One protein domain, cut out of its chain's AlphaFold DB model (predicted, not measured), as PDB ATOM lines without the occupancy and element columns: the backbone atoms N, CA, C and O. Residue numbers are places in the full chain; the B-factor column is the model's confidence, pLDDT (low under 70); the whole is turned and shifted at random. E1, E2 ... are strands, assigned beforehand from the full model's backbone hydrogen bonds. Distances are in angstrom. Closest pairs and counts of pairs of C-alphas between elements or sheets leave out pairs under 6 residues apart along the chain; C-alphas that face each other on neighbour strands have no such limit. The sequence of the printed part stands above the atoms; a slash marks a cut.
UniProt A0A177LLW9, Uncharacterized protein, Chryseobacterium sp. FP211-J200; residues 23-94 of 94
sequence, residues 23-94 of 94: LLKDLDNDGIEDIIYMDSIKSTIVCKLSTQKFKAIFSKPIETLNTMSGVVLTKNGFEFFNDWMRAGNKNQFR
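What this domain is: This is residues 23 to 94 of the 94 residues of an uncharacterized protein of Chryseobacterium sp. FP211-J200 (UniProt A0A177LLW9). A four-stranded antiparallel sheet, E1 to E4, and a three-stranded one, E5 to E7, make a loose sandwich, two sheets only partly face to face, closest where E5 comes near E1 and E2 and open between E4 and E7. The chain crosses from one sheet to the other once, between E4 and E5. The 72 printed residues have seven named strands, in sheet orders E1-E2-E3-E4 and E5-E6-E7, and no named helix; the class is all strand. The whole is compact, with a radius of gyration of the C-alphas of 12.5 A, and only just elongated, spanning 38 by 26 by 14 A.

How they stand to each other: E1, residues 23 to 25, E2, 34 to 39, E3, 44 to 48, and E4, 56 to 58, form a meander, each strand the antiparallel neighbour of the one before. N 23 and O 36 of E1 and E2 are within hydrogen-bond range at 2.8 A, as are N 46 and O 37 of E2 and E3 at 2.8 A, and N 57 and O 47 of E3 and E4 at 2.8 A. E5, residues 69 to 74, E6, 77 to 84, and E7, 87 to 93, form the second meander, with N 79 and O 72 at 2.8 A and N 84 and O 87 at 2.7 A. Between the sheets, the closest C-alphas of E2 and E5 are Met 38 and Gly 70, 6.7 A; E4 and E7 are apart.

Where its parts are: E1 begins at C-alpha 23, (115.957, 8.583, 21.793). E2 is 15.9 A long, E5 15.8 A and E6 23.1 A. E7, 20.3 A, ends at C-alpha 93, (111.872, 17.876, 30.023).

The domain as a whole: The C-alphas farthest apart, Lys 53 and Arg 86, are 39.9 A apart. The printed part has no cut and no long link. No printed residue is under pLDDT 70.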
ATOM      1  N   LEU A  23     115.166   8.559  20.578       95.38
ATOM      2  CA  LEU A  23     115.957   8.583  21.793       95.38
ATOM      3  C   LEU A  23     115.404   7.550  22.770       95.38
ATOM      4  O   LEU A  23     114.186   7.361  22.848       95.38
ATOM      5  N   LEU A  24     116.310   6.915  23.510       95.94
ATOM      6  CA  LEU A  24     115.997   5.969  24.573       95.94
ATOM      7  C   LEU A  24     116.467   6.545  25.908       95.94
ATOM      8  O   LEU A  24     117.629   6.943  26.040       95.94
ATOM      9  N   LYS A  25     115.548   6.664  26.868       95.94
ATOM     10  CA  LYS A  25     115.825   7.204  28.203       95.94
ATOM     11  C   LYS A  25     114.713   6.813  29.160       95.94
ATOM     12  O   LYS A  25     113.559   6.970  28.809       95.94
ATOM     13  N   ASP A  26     115.063   6.374  30.358       96.19
ATOM     14  CA  ASP A  26     114.112   6.212  31.462       96.19
ATOM     15  C   ASP A  26     113.700   7.602  31.997       96.19
ATOM     16  O   ASP A  26     114.539   8.326  32.553       96.19
ATOM     17  N   LEU A  27     112.458   8.020  31.732       94.62
ATOM     18  CA  LEU A  27     111.893   9.308  32.154       94.62
ATOM     19  C   LEU A  27     111.115   9.182  33.468       94.62
ATOM     20  O   LEU A  27     111.174  10.078  34.316       94.62
ATOM     21  N   ASP A  28     110.402   8.074  33.666       93.19
ATOM     22  CA  ASP A  28     109.557   7.861  34.845       93.19
ATOM     23  C   ASP A  28     110.261   7.142  36.015       93.19
ATOM     24  O   ASP A  28     109.732   7.112  37.128       93.19
ATOM     25  N   ASN A  29     111.527   6.764  35.828       92.56
ATOM     26  CA  ASN A  29     112.438   6.151  36.800       92.56
ATOM     27  C   ASN A  29     111.982   4.761  37.271       92.56
ATOM     28  O   ASN A  29     112.182   4.414  38.441       92.56
ATOM     29  N   ASP A  30     111.376   3.967  36.384       95.38
ATOM     30  CA  ASP A  30     111.015   2.569  36.652       95.38
ATOM     31  C   ASP A  30     112.111   1.557  36.257       95.38
ATOM     32  O   ASP A  30     111.977   0.354  36.511       95.38
ATOM     33  N   GLY A  31     113.233   2.040  35.712       95.50
ATOM     34  CA  GLY A  31     114.372   1.233  35.283       95.50
ATOM     35  C   GLY A  31     114.239   0.658  33.870       95.50
ATOM     36  O   GLY A  31     115.114  -0.107  33.454       95.50
ATOM     37  N   ILE A  32     113.178   0.999  33.134       96.81
ATOM     38  CA  ILE A  32     112.940   0.590  31.747       96.81
ATOM     39  C   ILE A  32     113.089   1.820  30.841       96.81
ATOM     40  O   ILE A  32     112.649   2.914  31.163       96.81
ATOM     41  N   GLU A  33     113.741   1.664  29.685       96.62
ATOM     42  CA  GLU A  33     113.919   2.787  28.761       96.62
ATOM     43  C   GLU A  33     112.610   3.170  28.054       96.62
ATOM     44  O   GLU A  33     111.945   2.327  27.442       96.62
ATOM     45  N   ASP A  34     112.312   4.469  28.042       97.06
ATOM     46  CA  ASP A  34     111.219   5.059  27.276       97.06
ATOM     47  C   ASP A  34     111.678   5.511  25.896       97.06
ATOM     48  O   ASP A  34     112.863   5.736  25.640       97.06
ATOM     49  N   ILE A  35     110.713   5.693  24.994       96.75
ATOM     50  CA  ILE A  35     110.979   6.115  23.618       96.75
ATOM     51  C   ILE A  35     110.532   7.562  23.437       96.75
ATOM     52  O   ILE A  35     109.360   7.881  23.651       96.75
ATOM     53  N   ILE A  36     111.440   8.408  22.953       96.88
ATOM     54  CA  ILE A  36     111.179   9.820  22.648       96.88
ATOM     55  C   ILE A  36     111.536  10.088  21.187       96.88
ATOM     56  O   ILE A  36     112.598   9.680  20.720       96.88
ATOM     57  N   TYR A  37     110.664  10.763  20.444       95.19
ATOM     58  CA  TYR A  37     110.946  11.171  19.064       95.19
ATOM     59  C   TYR A  37     110.078  12.353  18.625       95.19
ATOM     60  O   TYR A  37     109.082  12.690  19.265       95.19
ATOM     61  N   MET A  38     110.443  12.960  17.496       93.50
ATOM     62  CA  MET A  38     109.643  13.990  16.831       93.50
ATOM     63  C   MET A  38     108.752  13.379  15.745       93.50
ATOM     64  O   MET A  38     109.233  12.687  14.848       93.50
ATOM     65  N   ASP A  39     107.455  13.671  15.794       92.62
ATOM     66  CA  ASP A  39     106.532  13.461  14.675       92.62
ATOM     67  C   ASP A  39     106.474  14.756  13.859       92.62
ATOM     68  O   ASP A  39     105.811  15.720  14.246       92.62
ATOM     69  N   SER A  40     107.200  14.790  12.740       88.75
ATOM     70  CA  SER A  40     107.283  15.961  11.860       88.75
ATOM     71  C   SER A  40     105.992  16.242  11.092       88.75
ATOM     72  O   SER A  40     105.755  17.385  10.711       88.75
ATOM     73  N   ILE A  41     105.127  15.238  10.898       90.44
ATOM     74  CA  ILE A  41     103.844  15.409  10.200       90.44
ATOM     75  C   ILE A  41     102.870  16.156  11.108       90.44
ATOM     76  O   ILE A  41     102.197  17.088  10.673       90.44
ATOM     77  N   LYS A  42     102.803  15.764  12.383       93.62
ATOM     78  CA  LYS A  42     101.947  16.424  13.383       93.62
ATOM     79  C   LYS A  42     102.622  17.607  14.072       93.62
ATOM     80  O   LYS A  42     101.962  18.329  14.813       93.62
ATOM     81  N   SER A  43     103.917  17.799  13.830       94.75
ATOM     82  CA  SER A  43     104.774  18.754  14.533       94.75
ATOM     83  C   SER A  43     104.703  18.593  16.055       94.75
ATOM     84  O   SER A  43     104.522  19.559  16.785       94.75
ATOM     85  N   THR A  44     104.813  17.361  16.553       95.94
ATOM     86  CA  THR A  44     104.689  17.048  17.991       95.94
ATOM     87  C   THR A  44     105.885  16.269  18.510       95.94
ATOM     88  O   THR A  44     106.422  15.417  17.803       95.94
ATOM     89  N   ILE A  45     106.221  16.478  19.781       96.12
ATOM     90  CA  ILE A  45     107.071  15.558  20.540       96.12
ATOM     91  C   ILE A  45     106.201  14.370  20.950       96.12
ATOM     92  O   ILE A  45     105.084  14.554  21.448       96.12
ATOM     93  N   VAL A  46     106.706  13.158  20.735       96.94
ATOM     94  CA  VAL A  46     106.041  11.920  21.133       96.94
ATOM     95  C   VAL A  46     106.884  11.198  22.168       96.94
ATOM     96  O   VAL A  46     108.046  10.886  21.911       96.94
ATOM     97  N   CYS A  47     106.265  10.879  23.301       96.88
ATOM     98  CA  CYS A  47     106.844  10.026  24.334       96.88
ATOM     99  C   CYS A  47     106.035   8.731  24.448       96.88
ATOM    100  O   CYS A  47     104.805   8.738  24.336       96.88
ATOM    101  N   LYS A  48     106.713   7.609  24.682       97.12
ATOM    102  CA  LYS A  48     106.097   6.316  24.997       97.12
ATOM    103  C   LYS A  48     106.734   5.778  26.262       97.12
ATOM    104  O   LYS A  48     107.848   5.267  26.191       97.12
ATOM    105  N   LEU A  49     106.003   5.906  27.364       96.81
ATOM    106  CA  LEU A  49     106.485   5.535  28.688       96.81
ATOM    107  C   LEU A  49     106.236   4.050  28.980       96.81
ATOM    108  O   LEU A  49     105.153   3.535  28.661       96.81
ATOM    109  N   SER A  50     107.194   3.384  29.606       96.81
ATOM    110  CA  SER A  50     107.134   2.012  30.114       96.81
ATOM    111  C   SER A  50     105.943   1.830  31.060       96.81
ATOM    112  O   SER A  50     105.095   0.956  30.825       96.81
ATOM    113  N   THR A  51     105.763   2.741  32.022       96.62
ATOM    114  CA  THR A  51     104.632   2.737  32.974       96.62
ATOM    115  C   THR A  51     103.267   2.885  32.297       96.62
ATOM    116  O   THR A  51     102.241   2.455  32.834       96.62
ATOM    117  N   GLN A  52     103.229   3.430  31.078       96.50
ATOM    118  CA  GLN A  52     102.019   3.570  30.263       96.50
ATOM    119  C   GLN A  52     101.911   2.520  29.154       96.50
ATOM    120  O   GLN A  52     101.176   2.714  28.177       96.50
ATOM    121  N   LYS A  53     102.618   1.391  29.289       96.94
ATOM    122  CA  LYS A  53     102.626   0.290  28.308       96.94
ATOM    123  C   LYS A  53     103.002   0.777  26.904       96.94
ATOM    124  O   LYS A  53     102.440   0.316  25.910       96.94
ATOM    125  N   PHE A  54     103.906   1.755  26.829       96.62
ATOM    126  CA  PHE A  54     104.379   2.391  25.599       96.62
ATOM    127  C   PHE A  54     103.274   3.013  24.729       96.62
ATOM    128  O   PHE A  54     103.432   3.167  23.510       96.62
ATOM    129  N   LYS A  55     102.141   3.397  25.333       97.50
ATOM    130  CA  LYS A  55     101.120   4.190  24.642       97.50
ATOM    131  C   LYS A  55     101.709   5.552  24.267       97.50
ATOM    132  O   LYS A  55     102.373   6.189  25.075       97.50
ATOM    133  N   ALA A  56     101.461   5.995  23.035       96.69
ATOM    134  CA  ALA A  56     101.954   7.283  22.561       96.69
ATOM    135  C   ALA A  56     101.251   8.446  23.276       96.69
ATOM    136  O   ALA A  56     100.021   8.550  23.243       96.69
ATOM    137  N   ILE A  57     102.054   9.321  23.876       96.31
ATOM    138  CA  ILE A  57     101.661  10.597  24.469       96.31
ATOM    139  C   ILE A  57     102.200  11.690  23.554       96.31
ATOM    140  O   ILE A  57     103.371  11.666  23.180       96.31
ATOM    141  N   PHE A  58     101.345  12.639  23.191       96.94
ATOM    142  CA  PHE A  58     101.681  13.705  22.256       96.94
ATOM    143  C   PHE A  58     101.729  15.037  22.994       96.94
ATOM    144  O   PHE A  58     100.837  15.341  23.790       96.94
ATOM    145  N   SER A  59     102.736  15.853  22.692       96.31
ATOM    146  CA  SER A  59     102.687  17.273  23.023       96.31
ATOM    147  C   SER A  59     101.560  17.971  22.253       96.31
ATOM    148  O   SER A  59     100.976  17.429  21.310       96.31
ATOM    149  N   LYS A  60     101.301  19.236  22.598       96.12
ATOM    150  CA  LYS A  60     100.610  20.126  21.660       96.12
ATOM    151  C   LYS A  60     101.443  20.276  20.374       96.12
ATOM    152  O   LYS A  60     102.672  20.152  20.453       96.12
ATOM    153  N   PRO A  61     100.805  20.548  19.221       95.81
ATOM    154  CA  PRO A  61     101.527  20.897  18.005       95.81
ATOM    155  C   PRO A  61     102.439  22.102  18.239       95.81
ATOM    156  O   PRO A  61     102.042  23.085  18.865       95.81
ATOM    157  N   ILE A  62     103.666  22.010  17.745       94.31
ATOM    158  CA  ILE A  62     104.655  23.080  17.744       94.31
ATOM    159  C   ILE A  62     104.385  23.923  16.501       94.31
ATOM    160  O   ILE A  62     104.564  23.451  15.381       94.31
ATOM    161  N   GLU A  63     103.940  25.163  16.697       89.38
ATOM    162  CA  GLU A  63     103.502  26.039  15.600       89.38
ATOM    163  C   GLU A  63     104.618  26.352  14.598       89.38
ATOM    164  O   GLU A  63     104.378  26.441  13.397       89.38
ATOM    165  N   THR A  64     105.849  26.519  15.084       88.12
ATOM    166  CA  THR A  64     107.015  26.842  14.252       88.12
ATOM    167  C   THR A  64     108.073  25.762  14.404       88.12
ATOM    168  O   THR A  64     109.093  25.965  15.061       88.12
ATOM    169  N   LEU A  65     107.811  24.591  13.823       89.00
ATOM    170  CA  LEU A  65     108.815  23.544  13.679       89.00
ATOM    171  C   LEU A  65     109.645  23.810  12.421       89.00
ATOM    172  O   LEU A  65     109.097  24.027  11.342       89.00
ATOM    173  N   ASN A  66     110.966  23.804  12.557       86.50
ATOM    174  CA  ASN A  66     111.884  24.044  11.455       86.50
ATOM    175  C   ASN A  66     112.843  22.854  11.275       86.50
ATOM    176  O   ASN A  66     112.849  21.909  12.062       86.50
ATOM    177  N   THR A  67     113.636  22.858  10.203       85.69
ATOM    178  CA  THR A  67     114.539  21.738   9.874       85.69
ATOM    179  C   THR A  67     115.688  21.555  10.867       85.69
ATOM    180  O   THR A  67     116.282  20.486  10.913       85.69
ATOM    181  N   MET A  68     116.006  22.592  11.639       87.94
ATOM    182  CA  MET A  68     116.996  22.616  12.720       87.94
ATOM    183  C   MET A  68     116.348  22.426  14.099       87.94
ATOM    184  O   MET A  68     116.980  22.713  15.112       87.94
ATOM    185  N   SER A  69     115.090  21.985  14.162       92.62
ATOM    186  CA  SER A  69     114.439  21.606  15.413       92.62
ATOM    187  C   SER A  69     114.586  20.108  15.670       92.62
ATOM    188  O   SER A  69     114.573  19.301  14.740       92.62
ATOM    189  N   GLY A  70     114.634  19.711  16.936       93.62
ATOM    190  CA  GLY A  70     114.722  18.300  17.285       93.62
ATOM    191  C   GLY A  70     114.645  18.038  18.776       93.62
ATOM    192  O   GLY A  70     114.383  18.932  19.582       93.62
ATOM    193  N   VAL A  71     114.878  16.779  19.130       95.56
ATOM    194  CA  VAL A  71     115.029  16.339  20.516       95.56
ATOM    195  C   VAL A  71     116.422  15.761  20.715       95.56
ATOM    196  O   VAL A  71     116.950  15.092  19.831       95.56
ATOM    197  N   VAL A  72     117.014  16.000  21.881       95.94
ATOM    198  CA  VAL A  72     118.315  15.441  22.267       95.94
ATOM    199  C   VAL A  72     118.279  14.957  23.712       95.94
ATOM    200  O   VAL A  72     117.580  15.522  24.552       95.94
ATOM    201  N   LEU A  73     119.025  13.897  24.023       96.44
ATOM    202  CA  LEU A  73     119.137  13.402  25.391       96.44
ATOM    203  C   LEU A  73     119.862  14.403  26.290       96.44
ATOM    204  O   LEU A  73     120.847  15.028  25.903       96.44
ATOM    205  N   THR A  74     119.415  14.480  27.539       95.75
ATOM    206  CA  THR A  74     120.133  15.162  28.617       95.75
ATOM    207  C   THR A  74     120.388  14.186  29.763       95.75
ATOM    208  O   THR A  74     119.875  13.063  29.788       95.75
ATOM    209  N   LYS A  75     121.181  14.598  30.759       92.62
ATOM    210  CA  LYS A  75     121.477  13.750  31.924       92.62
ATOM    211  C   LYS A  75     120.200  13.245  32.613       92.62
ATOM    212  O   LYS A  75     120.134  12.068  32.965       92.62
ATOM    213  N   ASN A  76     119.194  14.113  32.737       91.12
ATOM    214  CA  ASN A  76     117.993  13.884  33.543       91.12
ATOM    215  C   ASN A  76     116.708  13.724  32.712       91.12
ATOM    216  O   ASN A  76     115.633  13.838  33.279       91.12
ATOM    217  N   GLY A  77     116.806  13.531  31.395       95.56
ATOM    218  CA  GLY A  77     115.640  13.449  30.515       95.56
ATOM    219  C   GLY A  77     116.027  13.796  29.086       95.56
ATOM    220  O   GLY A  77     117.017  13.274  28.567       95.56
ATOM    221  N   PHE A  78     115.320  14.738  28.471       96.88
ATOM    222  CA  PHE A  78     115.616  15.216  27.120       96.88
ATOM    223  C   PHE A  78     115.377  16.724  26.984       96.88
ATOM    224  O   PHE A  78     114.758  17.359  27.831       96.88
ATOM    225  N   GLU A  79     115.908  17.313  25.924       96.88
ATOM    226  CA  GLU A  79     115.693  18.705  25.547       96.88
ATOM    227  C   GLU A  79     115.051  18.738  24.166       96.88
ATOM    228  O   GLU A  79     115.499  18.047  23.252       96.88
ATOM    229  N   PHE A  80     114.012  19.551  24.013       95.88
ATOM    230  CA  PHE A  80     113.566  20.014  22.709       95.88
ATOM    231  C   PHE A  80     114.312  21.301  22.370       95.88
ATOM    232  O   PHE A  80     114.262  22.260  23.144       95.88
ATOM    233  N   PHE A  81     114.958  21.331  21.210       94.75
ATOM    234  CA  PHE A  81     115.591  22.529  20.674       94.75
ATOM    235  C   PHE A  81     114.861  22.978  19.411       94.75
ATOM    236  O   PHE A  81     114.484  22.172  18.560       94.75
ATOM    237  N   ASN A  82     114.657  24.285  19.301       93.81
ATOM    238  CA  ASN A  82     114.097  24.937  18.133       93.81
ATOM    239  C   ASN A  82     114.948  26.157  17.801       93.81
ATOM    240  O   ASN A  82     114.640  27.282  18.207       93.81
ATOM    241  N   ASP A  83     116.044  25.908  17.095       91.25
ATOM    242  CA  ASP A  83     117.011  26.942  16.761       91.25
ATOM    243  C   ASP A  83     116.648  27.582  15.415       91.25
ATOM    244  O   ASP A  83     116.359  26.904  14.432       91.25
ATOM    245  N   TRP A  84     116.660  28.911  15.367       88.31
ATOM    246  CA  TRP A  84     116.401  29.727  14.182       88.31
ATOM    247  C   TRP A  84     117.511  30.768  14.009       88.31
ATOM    248  O   TRP A  84     117.399  31.937  14.396       88.31
ATOM    249  N   MET A  85     118.613  30.345  13.390       85.19
ATOM    250  CA  MET A  85     119.813  31.163  13.186       85.19
ATOM    251  C   MET A  85     120.360  31.754  14.502       85.19
ATOM    252  O   MET A  85     121.094  31.083  15.216       85.19
ATOM    253  N   ARG A  86     120.040  33.021  14.806       87.69
ATOM    254  CA  ARG A  86     120.499  33.762  15.999       87.69
ATOM    255  C   ARG A  86     119.463  33.811  17.125       87.69
ATOM    256  O   ARG A  86     119.763  34.340  18.190       87.69
ATOM    257  N   ALA A  87     118.254  33.322  16.878       87.50
ATOM    258  CA  ALA A  87     117.173  33.232  17.849       87.50
ATOM    259  C   ALA A  87     116.746  31.769  17.982       87.50
ATOM    260  O   ALA A  87     117.072  30.946  17.136       87.50
ATOM    261  N   GLY A  88     116.025  31.427  19.039       90.56
ATOM    262  CA  GLY A  88     115.559  30.063  19.241       90.56
ATOM    263  C   GLY A  88     115.093  29.843  20.662       90.56
ATOM    264  O   GLY A  88     115.139  30.750  21.498       90.56
ATOM    265  N   ASN A  89     114.635  28.630  20.932       92.94
ATOM    266  CA  ASN A  89     114.335  28.202  22.286       92.94
ATOM    267  C   ASN A  89     114.786  26.766  22.523       92.94
ATOM    268  O   ASN A  89     114.882  25.949  21.608       92.94
ATOM    269  N   LYS A  90     115.066  26.490  23.792       94.56
ATOM    270  CA  LYS A  90     115.416  25.173  24.297       94.56
ATOM    271  C   LYS A  90     114.579  24.914  25.530       94.56
ATOM    272  O   LYS A  90     114.501  25.767  26.412       94.56
ATOM    273  N   ASN A  91     113.920  23.766  25.558       94.81
ATOM    274  CA  ASN A  91     113.020  23.379  26.632       94.81
ATOM    275  C   ASN A  91     113.446  22.008  27.128       94.81
ATOM    276  O   ASN A  91     113.409  21.034  26.376       94.81
ATOM    277  N   GLN A  92     113.859  21.941  28.389       95.75
ATOM    278  CA  GLN A  92     114.244  20.688  29.015       95.75
ATOM    279  C   GLN A  92     113.031  20.028  29.668       95.75
ATOM    280  O   GLN A  92     112.270  20.676  30.387       95.75
ATOM    281  N   PHE A  93     112.895  18.728  29.441       93.88
ATOM    282  CA  PHE A  93     111.872  17.876  30.023       93.88
ATOM    283  C   PHE A  93     112.542  16.759  30.815       93.88
ATOM    284  O   PHE A  93     113.570  16.207  30.407       93.88
ATOM    285  N   ARG A  94     111.944  16.459  31.963       87.06
ATOM    286  CA  ARG A  94     112.281  15.333  32.819       87.06
ATOM    287  C   ARG A  94     111.040  14.480  32.965       87.06
ATOM    288  O   ARG A  94     109.976  15.081  33.231       87.06
TER     289      ARG A  94